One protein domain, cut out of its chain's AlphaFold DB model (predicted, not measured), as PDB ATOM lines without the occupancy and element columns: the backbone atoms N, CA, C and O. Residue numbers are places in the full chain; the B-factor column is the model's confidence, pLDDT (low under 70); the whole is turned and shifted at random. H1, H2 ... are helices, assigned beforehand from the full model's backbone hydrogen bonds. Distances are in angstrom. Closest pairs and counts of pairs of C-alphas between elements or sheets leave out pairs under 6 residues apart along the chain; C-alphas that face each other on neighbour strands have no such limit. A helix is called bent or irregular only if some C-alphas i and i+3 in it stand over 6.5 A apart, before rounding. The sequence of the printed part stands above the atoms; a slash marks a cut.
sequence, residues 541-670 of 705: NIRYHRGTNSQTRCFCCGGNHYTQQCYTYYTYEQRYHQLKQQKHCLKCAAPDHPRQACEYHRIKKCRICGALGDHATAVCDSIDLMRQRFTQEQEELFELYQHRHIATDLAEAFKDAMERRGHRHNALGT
ATOM      1  N   ASN A 541     -20.971 -12.597  17.493       51.59
ATOM      2  CA  ASN A 541     -21.516 -11.814  16.380       51.59
ATOM      3  C   ASN A 541     -22.071 -10.462  16.857       51.59
ATOM      4  O   ASN A 541     -21.812  -9.432  16.237       51.59
ATOM      5  N   ILE A 542     -22.751 -10.407  18.005       49.53
ATOM      6  CA  ILE A 542     -23.237  -9.142  18.573       49.53
ATOM      7  C   ILE A 542     -22.068  -8.250  19.036       49.53
ATOM      8  O   ILE A 542     -22.127  -7.032  18.852       49.53
ATOM      9  N   ARG A 543     -20.979  -8.802  19.593       48.22
ATOM     10  CA  ARG A 543     -19.796  -8.029  20.028       48.22
ATOM     11  C   ARG A 543     -18.965  -7.504  18.854       48.22
ATOM     12  O   ARG A 543     -18.562  -6.342  18.904       48.22
ATOM     13  N   TYR A 544     -18.796  -8.270  17.773       49.84
ATOM     14  CA  TYR A 544     -18.149  -7.788  16.539       49.84
ATOM     15  C   TYR A 544     -18.952  -6.676  15.835       49.84
ATOM     16  O   TYR A 544     -18.395  -5.910  15.043       49.84
ATOM     17  N   HIS A 545     -20.241  -6.525  16.161       49.75
ATOM     18  CA  HIS A 545     -21.108  -5.482  15.606       49.75
ATOM     19  C   HIS A 545     -21.423  -4.328  16.574       49.75
ATOM     20  O   HIS A 545     -21.715  -3.226  16.115       49.75
ATOM     21  N   ARG A 546     -21.265  -4.504  17.894       45.34
ATOM     22  CA  ARG A 546     -21.462  -3.431  18.891       45.34
ATOM     23  C   ARG A 546     -20.381  -2.350  18.873       45.34
ATOM     24  O   ARG A 546     -20.662  -1.219  19.253       45.34
ATOM     25  N   GLY A 547     -19.163  -2.670  18.436       41.84
ATOM     26  CA  GLY A 547     -18.014  -1.768  18.581       41.84
ATOM     27  C   GLY A 547     -18.007  -0.537  17.671       41.84
ATOM     28  O   GLY A 547     -17.189   0.352  17.866       41.84
ATOM     29  N   THR A 548     -18.868  -0.452  16.653       45.34
ATOM     30  CA  THR A 548     -18.855   0.689  15.719       45.34
ATOM     31  C   THR A 548     -20.203   0.853  15.018       45.34
ATOM     32  O   THR A 548     -20.538   0.080  14.123       45.34
ATOM     33  N   ASN A 549     -20.906   1.929  15.381       45.06
ATOM     34  CA  ASN A 549     -22.117   2.480  14.753       45.06
ATOM     35  C   ASN A 549     -23.459   1.848  15.156       45.06
ATOM     36  O   ASN A 549     -24.302   1.579  14.303       45.06
ATOM     37  N   SER A 550     -23.733   1.759  16.457       42.41
ATOM     38  CA  SER A 550     -25.068   1.483  17.016       42.41
ATOM     39  C   SER A 550     -26.146   2.548  16.747       42.41
ATOM     40  O   SER A 550     -27.157   2.598  17.439       42.41
ATOM     41  N   GLN A 551     -25.964   3.386  15.726       53.66
ATOM     42  CA  GLN A 551     -26.906   4.439  15.340       53.66
ATOM     43  C   GLN A 551     -27.266   4.438  13.850       53.66
ATOM     44  O   GLN A 551     -28.149   5.190  13.441       53.66
ATOM     45  N   THR A 552     -26.621   3.629  13.002       62.56
ATOM     46  CA  THR A 552     -26.952   3.646  11.570       62.56
ATOM     47  C   THR A 552     -28.207   2.826  11.304       62.56
ATOM     48  O   THR A 552     -28.184   1.602  11.427       62.56
ATOM     49  N   ARG A 553     -29.283   3.523  10.920       79.88
ATOM     50  CA  ARG A 553     -30.506   2.942  10.351       79.88
ATOM     51  C   ARG A 553     -30.168   1.981   9.209       79.88
ATOM     52  O   ARG A 553     -29.186   2.178   8.493       79.88
ATOM     53  N   CYS A 554     -30.992   0.955   9.031       87.19
ATOM     54  CA  CYS A 554     -30.845  -0.032   7.971       87.19
ATOM     55  C   CYS A 554     -30.839   0.679   6.617       87.19
ATOM     56  O   CYS A 554     -31.833   1.290   6.236       87.19
ATOM     57  N   PHE A 555     -29.742   0.566   5.869       85.31
ATOM     58  CA  PHE A 555     -29.618   1.226   4.566       85.31
ATOM     59  C   PHE A 555     -30.597   0.692   3.517       85.31
ATOM     60  O   PHE A 555     -30.841   1.374   2.537       85.31
ATOM     61  N   CYS A 556     -31.157  -0.506   3.704       88.44
ATOM     62  CA  CYS A 556     -32.083  -1.097   2.740       88.44
ATOM     63  C   CYS A 556     -33.525  -0.624   2.981       88.44
ATOM     64  O   CYS A 556     -34.195  -0.171   2.058       88.44
ATOM     65  N   CYS A 557     -34.019  -0.692   4.222       90.50
ATOM     66  CA  CYS A 557     -35.414  -0.355   4.537       90.50
ATOM     67  C   CYS A 557     -35.596   0.990   5.262       90.50
ATOM     68  O   CYS A 557     -36.723   1.364   5.563       90.50
ATOM     69  N   GLY A 558     -34.513   1.685   5.619       87.88
ATOM     70  CA  GLY A 558     -34.550   2.930   6.395       87.88
ATOM     71  C   GLY A 558     -34.935   2.771   7.874       87.88
ATOM     72  O   GLY A 558     -35.041   3.768   8.584       87.88
ATOM     73  N   GLY A 559     -35.147   1.540   8.356       88.38
ATOM     74  CA  GLY A 559     -35.612   1.252   9.718       88.38
ATOM     75  C   GLY A 559     -34.533   1.407  10.797       88.38
ATOM     76  O   GLY A 559     -33.338   1.394  10.512       88.38
ATOM     77  N   ASN A 560     -34.946   1.499  12.065       86.94
ATOM     78  CA  ASN A 560     -34.046   1.600  13.227       86.94
ATOM     79  C   ASN A 560     -33.473   0.226  13.646       86.94
ATOM     80  O   ASN A 560     -33.624  -0.202  14.785       86.94
ATOM     81  N   HIS A 561     -32.849  -0.490  12.715       85.50
ATOM     82  CA  HIS A 561     -32.151  -1.755  12.967       85.50
ATOM     83  C   HIS A 561     -30.930  -1.871  12.047       85.50
ATOM     84  O   HIS A 561     -30.803  -1.120  11.080       85.50
ATOM     85  N   TYR A 562     -30.025  -2.811  12.317       81.94
ATOM     86  CA  TYR A 562     -28.870  -3.046  11.444       81.94
ATOM     87  C   TYR A 562     -29.292  -3.724  10.141       81.94
ATOM     88  O   TYR A 562     -30.185  -4.560  10.149       81.94
ATOM     89  N   THR A 563     -28.598  -3.480   9.025       80.62
ATOM     90  CA  THR A 563     -28.887  -4.187   7.760       80.62
ATOM     91  C   THR A 563     -28.839  -5.715   7.913       80.62
ATOM     92  O   THR A 563     -29.653  -6.426   7.334       80.62
ATOM     93  N   GLN A 564     -27.956  -6.217   8.778       76.00
ATOM     94  CA  GLN A 564     -27.857  -7.633   9.156       76.00
ATOM     95  C   GLN A 564     -29.014  -8.153  10.016       76.00
ATOM     96  O   GLN A 564     -29.040  -9.334  10.335       76.00
ATOM     97  N   GLN A 565     -29.949  -7.305  10.423       81.88
ATOM     98  CA  GLN A 565     -31.161  -7.650  11.170       81.88
ATOM     99  C   GLN A 565     -32.416  -7.244  10.388       81.88
ATOM    100  O   GLN A 565     -33.514  -7.238  10.932       81.88
ATOM    101  N   CYS A 566     -32.266  -6.874   9.112       84.44
ATOM    102  CA  CYS A 566     -33.405  -6.502   8.294       84.44
ATOM    103  C   CYS A 566     -34.245  -7.736   7.967       84.44
ATOM    104  O   CYS A 566     -33.743  -8.684   7.360       84.44
ATOM    105  N   TYR A 567     -35.513  -7.696   8.381       85.56
ATOM    106  CA  TYR A 567     -36.518  -8.714   8.065       85.56
ATOM    107  C   TYR A 567     -37.119  -8.521   6.669       85.56
ATOM    108  O   TYR A 567     -37.572  -9.484   6.067       85.56
ATOM    109  N   THR A 568     -37.096  -7.294   6.134       89.62
ATOM    110  CA  THR A 568     -37.661  -6.978   4.812       89.62
ATOM    111  C   THR A 568     -36.769  -7.448   3.663       89.62
ATOM    112  O   THR A 568     -37.272  -7.920   2.653       89.62
ATOM    113  N   TYR A 569     -35.446  -7.320   3.809       88.75
ATOM    114  CA  TYR A 569     -34.476  -7.650   2.761       88.75
ATOM    115  C   TYR A 569     -33.500  -8.703   3.280       88.75
ATOM    116  O   TYR A 569     -32.436  -8.391   3.832       88.75
ATOM    117  N   TYR A 570     -33.908  -9.964   3.151       81.69
ATOM    118  CA  TYR A 570     -33.235 -11.102   3.765       81.69
ATOM    119  C   TYR A 570     -32.028 -11.579   2.959       81.69
ATOM    120  O   TYR A 570     -31.016 -11.937   3.561       81.69
ATOM    121  N   THR A 571     -32.107 -11.544   1.627       85.00
ATOM    122  CA  THR A 571     -31.048 -12.043   0.739       85.00
ATOM    123  C   THR A 571     -30.140 -10.924   0.232       85.00
ATOM    124  O   THR A 571     -30.507  -9.745   0.195       85.00
ATOM    125  N   TYR A 572     -28.934 -11.292  -0.183       86.94
ATOM    126  CA  TYR A 572     -27.957 -10.425  -0.820       86.94
ATOM    127  C   TYR A 572     -28.556  -9.752  -2.045       86.94
ATOM    128  O   TYR A 572     -28.468  -8.532  -2.161       86.94
ATOM    129  N   GLU A 573     -29.209 -10.524  -2.915       89.44
ATOM    130  CA  GLU A 573     -29.831 -10.011  -4.132       89.44
ATOM    131  C   GLU A 573     -30.869  -8.939  -3.798       89.44
ATOM    132  O   GLU A 573     -30.827  -7.849  -4.365       89.44
ATOM    133  N   GLN A 574     -31.730  -9.183  -2.805       90.69
ATOM    134  CA  GLN A 574     -32.713  -8.203  -2.338       90.69
ATOM    135  C   GLN A 574     -32.044  -6.926  -1.818       90.69
ATOM    136  O   GLN A 574     -32.422  -5.824  -2.214       90.69
ATOM    137  N   ARG A 575     -31.013  -7.048  -0.971       90.50
ATOM    138  CA  ARG A 575     -30.278  -5.886  -0.441       90.50
ATOM    139  C   ARG A 575     -29.555  -5.114  -1.542       90.50
ATOM    140  O   ARG A 575     -29.560  -3.883  -1.535       90.50
ATOM    141  N   TYR A 576     -28.959  -5.824  -2.495       90.88
ATOM    142  CA  TYR A 576     -28.276  -5.259  -3.653       90.88
ATOM    143  C   TYR A 576     -29.252  -4.497  -4.550       90.88
ATOM    144  O   TYR A 576     -29.007  -3.335  -4.886       90.88
ATOM    145  N   HIS A 577     -30.376  -5.123  -4.908       92.88
ATOM    146  CA  HIS A 577     -31.418  -4.508  -5.722       92.88
ATOM    147  C   HIS A 577     -32.006  -3.286  -5.032       92.88
ATOM    148  O   HIS A 577     -32.132  -2.248  -5.677       92.88
ATOM    149  N   GLN A 578     -32.270  -3.363  -3.728       93.94
ATOM    150  CA  GLN A 578     -32.816  -2.247  -2.969       93.94
ATOM    151  C   GLN A 578     -31.858  -1.052  -2.926       93.94
ATOM    152  O   GLN A 578     -32.254   0.071  -3.234       93.94
ATOM    153  N   LEU A 579     -30.576  -1.282  -2.624       90.25
ATOM    154  CA  LEU A 579     -29.572  -0.214  -2.635       90.25
ATOM    155  C   LEU A 579     -29.414   0.395  -4.033       90.25
ATOM    156  O   LEU A 579     -29.292   1.611  -4.170       90.25
ATOM    157  N   LYS A 580     -29.466  -0.436  -5.081       91.56
ATOM    158  CA  LYS A 580     -29.418   0.018  -6.475       91.56
ATOM    159  C   LYS A 580     -30.649   0.852  -6.847       91.56
ATOM    160  O   LYS A 580     -30.490   1.884  -7.495       91.56
ATOM    161  N   GLN A 581     -31.847   0.442  -6.426       93.69
ATOM    162  CA  GLN A 581     -33.100   1.176  -6.648       93.69
ATOM    163  C   GLN A 581     -33.089   2.534  -5.945       93.69
ATOM    164  O   GLN A 581     -33.446   3.543  -6.550       93.69
ATOM    165  N   GLN A 582     -32.599   2.584  -4.707       91.62
ATOM    166  CA  GLN A 582     -32.472   3.824  -3.941       91.62
ATOM    167  C   GLN A 582     -31.292   4.703  -4.402       91.62
ATOM    168  O   GLN A 582     -31.067   5.767  -3.837       91.62
ATOM    169  N   LYS A 583     -30.528   4.284  -5.425       92.38
ATOM    170  CA  LYS A 583     -29.316   4.967  -5.918       92.38
ATOM    171  C   LYS A 583     -28.234   5.155  -4.841       92.38
ATOM    172  O   LYS A 583     -27.422   6.075  -4.922       92.38
ATOM    173  N   HIS A 584     -28.182   4.257  -3.859       90.75
ATOM    174  CA  HIS A 584     -27.091   4.211  -2.893       90.75
ATOM    175  C   HIS A 584     -25.864   3.539  -3.508       90.75
ATOM    176  O   HIS A 584     -25.948   2.584  -4.288       90.75
ATOM    177  N   CYS A 585     -24.684   4.009  -3.123       89.06
ATOM    178  CA  CYS A 585     -23.440   3.402  -3.565       89.06
ATOM    179  C   CYS A 585     -23.254   2.023  -2.923       89.06
ATOM    180  O   CYS A 585     -23.169   1.893  -1.706       89.06
ATOM    181  N   LEU A 586     -23.077   0.982  -3.734       88.00
ATOM    182  CA  LEU A 586     -22.906  -0.402  -3.263       88.00
ATOM    183  C   LEU A 586     -21.628  -0.638  -2.429       88.00
ATOM    184  O   LEU A 586     -21.473  -1.696  -1.823       88.00
ATOM    185  N   LYS A 587     -20.698   0.324  -2.393       86.44
ATOM    186  CA  LYS A 587     -19.442   0.211  -1.632       86.44
ATOM    187  C   LYS A 587     -19.490   0.828  -0.240       86.44
ATOM    188  O   LYS A 587     -18.852   0.311   0.666       86.44
ATOM    189  N   CYS A 588     -20.251   1.900  -0.049       86.62
ATOM    190  CA  CYS A 588     -20.351   2.583   1.247       86.62
ATOM    191  C   CYS A 588     -21.793   2.715   1.761       86.62
ATOM    192  O   CYS A 588     -21.991   3.188   2.874       86.62
ATOM    193  N   ALA A 589     -22.779   2.299   0.962       87.38
ATOM    194  CA  ALA A 589     -24.214   2.450   1.193       87.38
ATOM    195  C   ALA A 589     -24.687   3.901   1.417       87.38
ATOM    196  O   ALA A 589     -25.822   4.106   1.837       87.38
ATOM    197  N   ALA A 590     -23.865   4.915   1.123       86.56
ATOM    198  CA  ALA A 590     -24.293   6.311   1.177       86.56
ATOM    199  C   ALA A 590     -25.056   6.705  -0.107       86.56
ATOM    200  O   ALA A 590     -24.754   6.168  -1.181       86.56
ATOM    201  N   PRO A 591     -26.053   7.599   0.004       89.88
ATOM    202  CA  PRO A 591     -26.840   8.061  -1.136       89.88
ATOM    203  C   PRO A 591     -26.016   8.939  -2.094       89.88
ATOM    204  O   PRO A 591     -24.904   9.372  -1.775       89.88
ATOM    205  N   ASP A 592     -26.582   9.184  -3.276       85.62
ATOM    206  CA  ASP A 592     -26.248  10.298  -4.176       85.62
ATOM    207  C   ASP A 592     -24.802  10.400  -4.677       85.62
ATOM    208  O   ASP A 592     -24.289  11.489  -4.925       85.62
ATOM    209  N   HIS A 593     -24.136   9.269  -4.908       85.31
ATOM    210  CA  HIS A 593     -22.886   9.288  -5.666       85.31
ATOM    211  C   HIS A 593     -22.638   7.985  -6.438       85.31
ATOM    212  O   HIS A 593     -22.973   6.888  -5.974       85.31
ATOM    213  N   PRO A 594     -22.024   8.071  -7.633       82.06
ATOM    214  CA  PRO A 594     -21.693   6.895  -8.416       82.06
ATOM    215  C   PRO A 594     -20.554   6.112  -7.763       82.06
ATOM    216  O   PRO A 594     -19.668   6.671  -7.111       82.06
ATOM    217  N   ARG A 595     -20.516   4.800  -8.035       80.81
ATOM    218  CA  ARG A 595     -19.467   3.898  -7.535       80.81
ATOM    219  C   ARG A 595     -18.064   4.440  -7.796       80.81
ATOM    220  O   ARG A 595     -17.205   4.226  -6.966       80.81
ATOM    221  N   GLN A 596     -17.801   5.124  -8.904       82.19
ATOM    222  CA  GLN A 596     -16.459   5.624  -9.241       82.19
ATOM    223  C   GLN A 596     -16.023   6.830  -8.389       82.19
ATOM    224  O   GLN A 596     -14.835   6.987  -8.137       82.19
ATOM    225  N   ALA A 597     -16.973   7.632  -7.898       84.19
ATOM    226  CA  ALA A 597     -16.714   8.847  -7.119       84.19
ATOM    227  C   ALA A 597     -16.761   8.621  -5.597       84.19
ATOM    228  O   ALA A 597     -16.680   9.567  -4.821       84.19
ATOM    229  N   CYS A 598     -16.925   7.375  -5.146       86.06
ATOM    230  CA  CYS A 598     -16.984   7.063  -3.722       86.06
ATOM    231  C   CYS A 598     -15.594   7.214  -3.081       86.06
ATOM    232  O   CYS A 598     -14.770   6.301  -3.080       86.06
ATOM    233  N   GLU A 599     -15.351   8.378  -2.484       80.75
ATOM    234  CA  GLU A 599     -14.122   8.707  -1.751       80.75
ATOM    235  C   GLU A 599     -13.859   7.732  -0.584       80.75
ATOM    236  O   GLU A 599     -12.718   7.404  -0.247       80.75
ATOM    237  N   TYR A 600     -14.937   7.142  -0.057       67.62
ATOM    238  CA  TYR A 600     -14.914   6.126   0.993       67.62
ATOM    239  C   TYR A 600     -14.209   4.810   0.615       67.62
ATOM    240  O   TYR A 600     -13.881   4.034   1.519       67.62
ATOM    241  N   HIS A 601     -13.913   4.564  -0.672       61.03
ATOM    242  CA  HIS A 601     -13.151   3.380  -1.120       61.03
ATOM    243  C   HIS A 601     -11.791   3.249  -0.454       61.03
ATOM    244  O   HIS A 601     -11.270   2.144  -0.333       61.03
ATOM    245  N   ARG A 602     -11.195   4.371  -0.040       62.03
ATOM    246  CA  ARG A 602      -9.881   4.359   0.603       62.03
ATOM    247  C   ARG A 602      -9.930   3.952   2.075       62.03
ATOM    248  O   ARG A 602      -8.890   3.592   2.611       62.03
ATOM    249  N   ILE A 603     -11.096   3.998   2.730       60.94
ATOM    250  CA  ILE A 603     -11.158   4.022   4.202       60.94
ATOM    251  C   ILE A 603     -11.886   2.810   4.799       60.94
ATOM    252  O   ILE A 603     -11.512   2.363   5.882       60.94
ATOM    253  N   LYS A 604     -12.906   2.237   4.141       66.06
ATOM    254  CA  LYS A 604     -13.678   1.126   4.735       66.06
ATOM    255  C   LYS A 604     -13.867  -0.028   3.759       66.06
ATOM    256  O   LYS A 604     -14.784  -0.022   2.947       66.06
ATOM    257  N   LYS A 605     -13.005  -1.037   3.886       80.69
ATOM    258  CA  LYS A 605     -13.233  -2.354   3.285       80.69
ATOM    259  C   LYS A 605     -14.365  -3.079   4.016       80.69
ATOM    260  O   LYS A 605     -14.664  -2.752   5.172       80.69
ATOM    261  N   CYS A 606     -14.981  -4.062   3.361       84.06
ATOM    262  CA  CYS A 606     -15.950  -4.929   4.023       84.06
ATOM    263  C   CYS A 606     -15.330  -5.544   5.285       84.06
ATOM    264  O   CYS A 606     -14.206  -6.037   5.259       84.06
ATOM    265  N   ARG A 607     -16.054  -5.531   6.406       82.44
ATOM    266  CA  ARG A 607     -15.523  -6.058   7.676       82.44
ATOM    267  C   ARG A 607     -15.492  -7.574   7.757       82.44
ATOM    268  O   ARG A 607     -14.679  -8.114   8.490       82.44
ATOM    269  N   ILE A 608     -16.388  -8.227   7.029       83.06
ATOM    270  CA  ILE A 608     -16.528  -9.684   7.024       83.06
ATOM    271  C   ILE A 608     -15.564 -10.257   5.992       83.06
ATOM    272  O   ILE A 608     -14.685 -11.047   6.301       83.06
ATOM    273  N   CYS A 609     -15.693  -9.763   4.764       84.38
ATOM    274  CA  CYS A 609     -14.885 -10.154   3.625       84.38
ATOM    275  C   CYS A 609     -13.439  -9.553   3.691       84.38
ATOM    276  O   CYS A 609     -12.562  -9.900   2.896       84.38
ATOM    277  N   GLY A 610     -13.159  -8.641   4.635       83.56
ATOM    278  CA  GLY A 610     -11.832  -8.088   4.922       83.56
ATOM    279  C   GLY A 610     -11.178  -7.370   3.737       83.56
ATOM    280  O   GLY A 610     -11.804  -6.592   3.016       83.56
ATOM    281  N   ALA A 611      -9.886  -7.641   3.521       74.69
ATOM    282  CA  ALA A 611      -9.106  -7.032   2.445       74.69
ATOM    283  C   ALA A 611      -9.593  -7.381   1.028       74.69
ATOM    284  O   ALA A 611      -9.257  -6.641   0.100       74.69
ATOM    285  N   LEU A 612     -10.351  -8.474   0.891       80.12
ATOM    286  CA  LEU A 612     -10.796  -9.060  -0.373       80.12
ATOM    287  C   LEU A 612     -12.143  -8.490  -0.849       80.12
ATOM    288  O   LEU A 612     -12.460  -8.570  -2.032       80.12
ATOM    289  N   GLY A 613     -12.934  -7.901   0.052       79.38
ATOM    290  CA  GLY A 613     -14.263  -7.383  -0.268       79.38
ATOM    291  C   GLY A 613     -14.262  -5.909  -0.674       79.38
ATOM    292  O   GLY A 613     -14.219  -5.034   0.192       79.38
ATOM    293  N   ASP A 614     -14.398  -5.630  -1.975       83.94
ATOM    294  CA  ASP A 614     -14.672  -4.287  -2.524       83.94
ATOM    295  C   ASP A 614     -16.189  -3.985  -2.560       83.94
ATOM    296  O   ASP A 614     -16.771  -3.706  -3.611       83.94
ATOM    297  N   HIS A 615     -16.858  -4.101  -1.412       85.06
ATOM    298  CA  HIS A 615     -18.294  -3.842  -1.243       85.06
ATOM    299  C   HIS A 615     -18.606  -3.348   0.178       85.06
ATOM    300  O   HIS A 615     -17.821  -3.558   1.107       85.06
ATOM    301  N   ALA A 616     -19.766  -2.709   0.368       83.94
ATOM    302  CA  ALA A 616     -20.235  -2.338   1.702       83.94
ATOM    303  C   ALA A 616     -20.566  -3.600   2.499       83.94
ATOM    304  O   ALA A 616     -21.183  -4.513   1.958       83.94
ATOM    305  N   THR A 617     -20.274  -3.630   3.804       83.44
ATOM    306  CA  THR A 617     -20.649  -4.767   4.667       83.44
ATOM    307  C   THR A 617     -22.135  -5.120   4.533       83.44
ATOM    308  O   THR A 617     -22.466  -6.290   4.546       83.44
ATOM    309  N   ALA A 618     -23.019  -4.139   4.313       81.94
ATOM    310  CA  ALA A 618     -24.452  -4.336   4.058       81.94
ATOM    311  C   ALA A 618     -24.786  -5.306   2.898       81.94
ATOM    312  O   ALA A 618     -25.862  -5.900   2.885       81.94
ATOM    313  N   VAL A 619     -23.868  -5.475   1.946       84.62
ATOM    314  CA  VAL A 619     -23.981  -6.316   0.744       84.62
ATOM    315  C   VAL A 619     -22.775  -7.266   0.616       84.62
ATOM    316  O   VAL A 619     -22.277  -7.484  -0.477       84.62
ATOM    317  N   CYS A 620     -22.258  -7.818   1.720       86.25
ATOM    318  CA  CYS A 620     -21.310  -8.952   1.661       86.25
ATOM    319  C   CYS A 620     -22.117 -10.255   1.596       86.25
ATOM    320  O   CYS A 620     -22.910 -10.527   2.498       86.25
ATOM    321  N   ASP A 621     -21.887 -11.063   0.561       85.12
ATOM    322  CA  ASP A 621     -22.511 -12.385   0.359       85.12
ATOM    323  C   ASP A 621     -22.263 -13.315   1.548       85.12
ATOM    324  O   ASP A 621     -23.108 -14.126   1.918       85.12
ATOM    325  N   SER A 622     -21.120 -13.154   2.220       82.94
ATOM    326  CA  SER A 622     -20.792 -13.946   3.404       82.94
ATOM    327  C   SER A 622     -21.764 -13.717   4.566       82.94
ATOM    328  O   SER A 622     -21.826 -14.562   5.450       82.94
ATOM    329  N   ILE A 623     -22.546 -12.629   4.579       78.81
ATOM    330  CA  ILE A 623     -23.640 -12.462   5.552       78.81
ATOM    331  C   ILE A 623     -24.703 -13.532   5.352       78.81
ATOM    332  O   ILE A 623     -25.174 -14.097   6.336       78.81
ATOM    333  N   ASP A 624     -25.070 -13.820   4.106       76.31
ATOM    334  CA  ASP A 624     -26.084 -14.831   3.824       76.31
ATOM    335  C   ASP A 624     -25.553 -16.218   4.140       76.31
ATOM    336  O   ASP A 624     -26.258 -16.996   4.767       76.31
ATOM    337  N   LEU A 625     -24.286 -16.495   3.815       78.12
ATOM    338  CA  LEU A 625     -23.643 -17.755   4.193       78.12
ATOM    339  C   LEU A 625     -23.594 -17.939   5.716       78.12
ATOM    340  O   LEU A 625     -23.857 -19.031   6.209       78.12
ATOM    341  N   MET A 626     -23.291 -16.883   6.477       73.62
ATOM    342  CA  MET A 626     -23.319 -16.944   7.943       73.62
ATOM    343  C   MET A 626     -24.739 -17.144   8.480       73.62
ATOM    344  O   MET A 626     -24.926 -17.910   9.419       73.62
ATOM    345  N   ARG A 627     -25.747 -16.499   7.878       71.25
ATOM    346  CA  ARG A 627     -27.152 -16.709   8.249       71.25
ATOM    347  C   ARG A 627     -27.629 -18.121   7.928       71.25
ATOM    348  O   ARG A 627     -28.276 -18.714   8.774       71.25
ATOM    349  N   GLN A 628     -27.291 -18.650   6.753       74.69
ATOM    350  CA  GLN A 628     -27.651 -20.008   6.333       74.69
ATOM    351  C   GLN A 628     -27.043 -21.060   7.259       74.69
ATOM    352  O   GLN A 628     -27.733 -21.984   7.672       74.69
ATOM    353  N   ARG A 629     -25.770 -20.892   7.638       74.31
ATOM    354  CA  ARG A 629     -25.137 -21.767   8.634       74.31
ATOM    355  C   ARG A 629     -25.839 -21.682   9.983       74.31
ATOM    356  O   ARG A 629     -26.119 -22.709  10.576       74.31
ATOM    357  N   PHE A 630     -26.188 -20.475  10.424       71.00
ATOM    358  CA  PHE A 630     -26.911 -20.295  11.679       71.00
ATOM    359  C   PHE A 630     -28.306 -20.935  11.655       71.00
ATOM    360  O   PHE A 630     -28.704 -21.556  12.633       71.00
ATOM    361  N   THR A 631     -29.053 -20.813  10.553       73.25
ATOM    362  CA  THR A 631     -30.360 -21.475  10.421       73.25
ATOM    363  C   THR A 631     -30.221 -22.991  10.385       73.25
ATOM    364  O   THR A 631     -31.003 -23.664  11.040       73.25
ATOM    365  N   GLN A 632     -29.200 -23.518   9.704       72.88
ATOM    366  CA  GLN A 632     -28.929 -24.954   9.672       72.88
ATOM    367  C   GLN A 632     -28.564 -25.488  11.066       72.88
ATOM    368  O   GLN A 632     -29.131 -26.479  11.506       72.88
ATOM    369  N   GLU A 633     -27.687 -24.799  11.803       73.56
ATOM    370  CA  GLU A 633     -27.339 -25.169  13.184       73.56
ATOM    371  C   GLU A 633     -28.563 -25.117  14.117       73.56
ATOM    372  O   GLU A 633     -28.705 -25.956  15.007       73.56
ATOM    373  N   GLN A 634     -29.476 -24.157  13.919       70.69
ATOM    374  CA  GLN A 634     -30.733 -24.104  14.670       70.69
ATOM    375  C   GLN A 634     -31.697 -25.236  14.308       70.69
ATOM    376  O   GLN A 634     -32.345 -25.771  15.206       70.69
ATOM    377  N   GLU A 635     -31.797 -25.601  13.030       71.44
ATOM    378  CA  GLU A 635     -32.599 -26.742  12.575       71.44
ATOM    379  C   GLU A 635     -32.051 -28.054  13.146       71.44
ATOM    380  O   GLU A 635     -32.808 -28.807  13.752       71.44
ATOM    381  N   GLU A 636     -30.735 -28.280  13.081       73.25
ATOM    382  CA  GLU A 636     -30.080 -29.456  13.674       73.25
ATOM    383  C   GLU A 636     -30.320 -29.540  15.193       73.25
ATOM    384  O   GLU A 636     -30.592 -30.613  15.739       73.25
ATOM    385  N   LEU A 637     -30.280 -28.403  15.897       70.81
ATOM    386  CA  LEU A 637     -30.603 -28.349  17.327       70.81
ATOM    387  C   LEU A 637     -32.074 -28.646  17.619       70.81
ATOM    388  O   LEU A 637     -32.388 -29.283  18.629       70.81
ATOM    389  N   PHE A 638     -32.975 -28.189  16.756       67.56
ATOM    390  CA  PHE A 638     -34.397 -28.473  16.877       67.56
ATOM    391  C   PHE A 638     -34.702 -29.953  16.613       67.56
ATOM    392  O   PHE A 638     -35.471 -30.554  17.364       67.56
ATOM    393  N   GLU A 639     -34.048 -30.575  15.630       72.00
ATOM    394  CA  GLU A 639     -34.124 -32.020  15.388       72.00
ATOM    395  C   GLU A 639     -33.625 -32.816  16.605       72.00
ATOM    396  O   GLU A 639     -34.315 -33.715  17.089       72.00
ATOM    397  N   LEU A 640     -32.481 -32.433  17.182       74.25
ATOM    398  CA  LEU A 640     -31.965 -33.020  18.426       74.25
ATOM    399  C   LEU A 640     -32.971 -32.922  19.581       74.25
ATOM    400  O   LEU A 640     -33.146 -33.877  20.343       74.25
ATOM    401  N   TYR A 641     -33.655 -31.784  19.702       68.88
ATOM    402  CA  TYR A 641     -34.689 -31.579  20.710       68.88
ATOM    403  C   TYR A 641     -35.918 -32.472  20.477       68.88
ATOM    404  O   TYR A 641     -36.416 -33.087  21.421       68.88
ATOM    405  N   GLN A 642     -36.380 -32.609  19.231       70.31
ATOM    406  CA  GLN A 642     -37.480 -33.518  18.893       70.31
ATOM    407  C   GLN A 642     -37.124 -34.978  19.180       70.31
ATOM    408  O   GLN A 642     -37.917 -35.703  19.779       70.31
ATOM    409  N   HIS A 643     -35.914 -35.405  18.815       73.38
ATOM    410  CA  HIS A 643     -35.436 -36.759  19.082       73.38
ATOM    411  C   HIS A 643     -35.411 -37.073  20.584       73.38
ATOM    412  O   HIS A 643     -35.747 -38.188  20.983       73.38
ATOM    413  N   ARG A 644     -35.065 -36.091  21.430       74.56
ATOM    414  CA  ARG A 644     -35.122 -36.234  22.893       74.56
ATOM    415  C   ARG A 644     -36.548 -36.445  23.402       74.56
ATOM    416  O   ARG A 644     -36.749 -37.309  24.255       74.56
ATOM    417  N   HIS A 645     -37.518 -35.681  22.903       69.56
ATOM    418  CA  HIS A 645     -38.923 -35.853  23.294       69.56
ATOM    419  C   HIS A 645     -39.441 -37.232  22.906       69.56
ATOM    420  O   HIS A 645     -39.902 -37.968  23.767       69.56
ATOM    421  N   ILE A 646     -39.205 -37.653  21.660       70.88
ATOM    422  CA  ILE A 646     -39.606 -38.984  21.186       70.88
ATOM    423  C   ILE A 646     -38.974 -40.096  22.040       70.88
ATOM    424  O   ILE A 646     -39.636 -41.076  22.373       70.88
ATOM    425  N   ALA A 647     -37.696 -39.964  22.409       68.81
ATOM    426  CA  ALA A 647     -37.029 -40.943  23.266       68.81
ATOM    427  C   ALA A 647     -37.624 -40.988  24.685       68.81
ATOM    428  O   ALA A 647     -37.748 -42.070  25.259       68.81
ATOM    429  N   THR A 648     -38.004 -39.832  25.232       74.69
ATOM    430  CA  THR A 648     -38.669 -39.729  26.541       74.69
ATOM    431  C   THR A 648     -40.046 -40.389  26.504       74.69
ATOM    432  O   THR A 648     -40.308 -41.267  27.323       74.69
ATOM    433  N   ASP A 649     -40.863 -40.069  25.499       74.06
ATOM    434  CA  ASP A 649     -42.206 -40.635  25.322       74.06
ATOM    435  C   ASP A 649     -42.161 -42.162  25.167       74.06
ATOM    436  O   ASP A 649     -42.957 -42.893  25.757       74.06
ATOM    437  N   LEU A 650     -41.185 -42.681  24.408       70.38
ATOM    438  CA  LEU A 650     -40.980 -44.125  24.257       70.38
ATOM    439  C   LEU A 650     -40.572 -44.795  25.574       70.38
ATOM    440  O   LEU A 650     -41.014 -45.910  25.857       70.38
ATOM    441  N   ALA A 651     -39.737 -44.139  26.380       71.38
ATOM    442  CA  ALA A 651     -39.332 -44.659  27.681       71.38
ATOM    443  C   ALA A 651     -40.503 -44.687  28.676       71.38
ATOM    444  O   ALA A 651     -40.634 -45.648  29.437       71.38
ATOM    445  N   GLU A 652     -41.366 -43.669  28.657       79.25
ATOM    446  CA  GLU A 652     -42.583 -43.629  29.471       79.25
ATOM    447  C   GLU A 652     -43.585 -44.697  29.038       79.25
ATOM    448  O   GLU A 652     -44.026 -45.482  29.875       79.25
ATOM    449  N   ALA A 653     -43.848 -44.834  27.736       76.00
ATOM    450  CA  ALA A 653     -44.718 -45.885  27.207       76.00
ATOM    451  C   ALA A 653     -44.224 -47.296  27.575       76.00
ATOM    452  O   ALA A 653     -45.017 -48.177  27.914       76.00
ATOM    453  N   PHE A 654     -42.905 -47.517  27.550       77.19
ATOM    454  CA  PHE A 654     -42.309 -48.784  27.970       77.19
ATOM    455  C   PHE A 654     -42.494 -49.046  29.471       77.19
ATOM    456  O   PHE A 654     -42.841 -50.162  29.866       77.19
ATOM    457  N   LYS A 655     -42.299 -48.022  30.311       82.94
ATOM    458  CA  LYS A 655     -42.534 -48.109  31.759       82.94
ATOM    459  C   LYS A 655     -43.993 -48.467  32.055       82.94
ATOM    460  O   LYS A 655     -44.253 -49.415  32.792       82.94
ATOM    461  N   ASP A 656     -44.921 -47.784  31.398       82.44
ATOM    462  CA  ASP A 656     -46.359 -48.036  31.468       82.44
ATOM    463  C   ASP A 656     -46.722 -49.477  31.088       82.44
ATOM    464  O   ASP A 656     -47.515 -50.140  31.762       82.44
ATOM    465  N   ALA A 657     -46.132 -49.994  30.007       76.56
ATOM    466  CA  ALA A 657     -46.354 -51.365  29.563       76.56
ATOM    467  C   ALA A 657     -45.856 -52.389  30.598       76.56
ATOM    468  O   ALA A 657     -46.532 -53.393  30.858       76.56
ATOM    469  N   MET A 658     -44.706 -52.127  31.224       79.06
ATOM    470  CA  MET A 658     -44.144 -52.971  32.281       79.06
ATOM    471  C   MET A 658     -44.987 -52.938  33.561       79.06
ATOM    472  O   MET A 658     -45.277 -53.999  34.120       79.06
ATOM    473  N   GLU A 659     -45.459 -51.763  33.989       84.75
ATOM    474  CA  GLU A 659     -46.359 -51.620  35.143       84.75
ATOM    475  C   GLU A 659     -47.683 -52.371  34.907       84.75
ATOM    476  O   GLU A 659     -48.097 -53.197  35.728       84.75
ATOM    477  N   ARG A 660     -48.297 -52.212  33.723       79.94
ATOM    478  CA  ARG A 660     -49.507 -52.964  33.341       79.94
ATOM    479  C   ARG A 660     -49.276 -54.475  33.328       79.94
ATOM    480  O   ARG A 660     -50.170 -55.235  33.708       79.94
ATOM    481  N   ARG A 661     -48.095 -54.935  32.903       77.88
ATOM    482  CA  ARG A 661     -47.738 -56.361  32.930       77.88
ATOM    483  C   ARG A 661     -47.598 -56.881  34.362       77.88
ATOM    484  O   ARG A 661     -48.114 -57.959  34.656       77.88
ATOM    485  N   GLY A 662     -46.965 -56.114  35.250       82.00
ATOM    486  CA  GLY A 662     -46.855 -56.440  36.674       82.00
ATOM    487  C   GLY A 662     -48.223 -56.608  37.344       82.00
ATOM    488  O   GLY A 662     -48.464 -57.602  38.030       82.00
ATOM    489  N   HIS A 663     -49.167 -55.704  37.063       77.88
ATOM    490  CA  HIS A 663     -50.527 -55.786  37.607       77.88
ATOM    491  C   HIS A 663     -51.312 -57.014  37.125       77.88
ATOM    492  O   HIS A 663     -52.030 -57.623  37.920       77.88
ATOM    493  N   ARG A 664     -51.144 -57.442  35.864       73.81
ATOM    494  CA  ARG A 664     -51.808 -58.658  35.352       73.81
ATOM    495  C   ARG A 664     -51.336 -59.929  36.058       73.81
ATOM    496  O   ARG A 664     -52.157 -60.799  36.332       73.81
ATOM    497  N   HIS A 665     -50.048 -60.032  36.386       72.31
ATOM    498  CA  HIS A 665     -49.529 -61.191  37.116       72.31
ATOM    499  C   HIS A 665     -50.075 -61.270  38.552       72.31
ATOM    500  O   HIS A 665     -50.419 -62.358  39.007       72.31
ATOM    501  N   ASN A 666     -50.249 -60.131  39.231       71.19
ATOM    502  CA  ASN A 666     -50.835 -60.097  40.578       71.19
ATOM    503  C   ASN A 666     -52.354 -60.366  40.581       71.19
ATOM    504  O   ASN A 666     -52.872 -60.992  41.505       71.19
ATOM    505  N   ALA A 667     -53.072 -59.937  39.538       69.38
ATOM    506  CA  ALA A 667     -54.514 -60.166  39.414       69.38
ATOM    507  C   ALA A 667     -54.879 -61.635  39.124       69.38
ATOM    508  O   ALA A 667     -55.953 -62.089  39.514       69.38
ATOM    509  N   LEU A 668     -53.998 -62.392  38.460       64.94
ATOM    510  CA  LEU A 668     -54.218 -63.819  38.196       64.94
ATOM    511  C   LEU A 668     -53.898 -64.698  39.414       64.94
ATOM    512  O   LEU A 668     -54.583 -65.689  39.634       64.94
ATOM    513  N   GLY A 669     -52.937 -64.304  40.257       58.03
ATOM    514  CA  GLY A 669     -52.580 -65.064  41.463       58.03
ATOM    515  C   GLY A 669     -53.650 -65.077  42.563       58.03
ATOM    516  O   GLY A 669     -53.650 -65.968  43.400       58.03
ATOM    517  N   THR A 670     -54.588 -64.125  42.563       58.16
ATOM    518  CA  THR A 670     -55.620 -63.999  43.613       58.16
ATOM    519  C   THR A 670     -56.944 -64.694  43.285       58.16
ATOM    520  O   THR A 670     -57.796 -64.821  44.166       58.16
TER     521      THR A 670
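What this domain is: This is residues 541 to 670 of the 705 residues of an uncharacterized protein of Steinernema carpocapsae (UniProt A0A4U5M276). What is the shape? A small compact head, mostly loops with the short helices H1, H2 and H3, has one long arm: residues 628 to 670, of which 628 to 669 belong to H4, stick out. What builds it? The 130 printed residues hold four named helices, H1 to H4 in chain order, and no named strand: all helix. The whole is extended, with a radius of gyration of the C-alphas of 26.8 A and spans of 97 by 27 by 24 A.

Where its parts are: Where is H4? H4, residues 622 to 669, runs 71.2 A from C-alpha 622 at (-20.792, -13.946, 3.404) to C-alpha 669 at (-52.580, -65.064, 41.463). And the others? H2 is residues 572 to 581, 14.0 A; H1 is 541 to 546, 8.8 A; H3 is 599 to 602, only just irregular at 6.51 A.

How they stand to each other: What nears H4? H2 is close but not clearly touching, closest at the C-alphas of Tyr 572 and Asp 624, 6.7 A. Are backbones helical? H1, H2 and H4 have every O i to N i+4 pair within hydrogen-bond range; H3 is too short for one.

The domain as a whole: Are links long? All three are, and the printed part has no cut. Where is confidence low? Residues 541 to 552, for instance, are under 70.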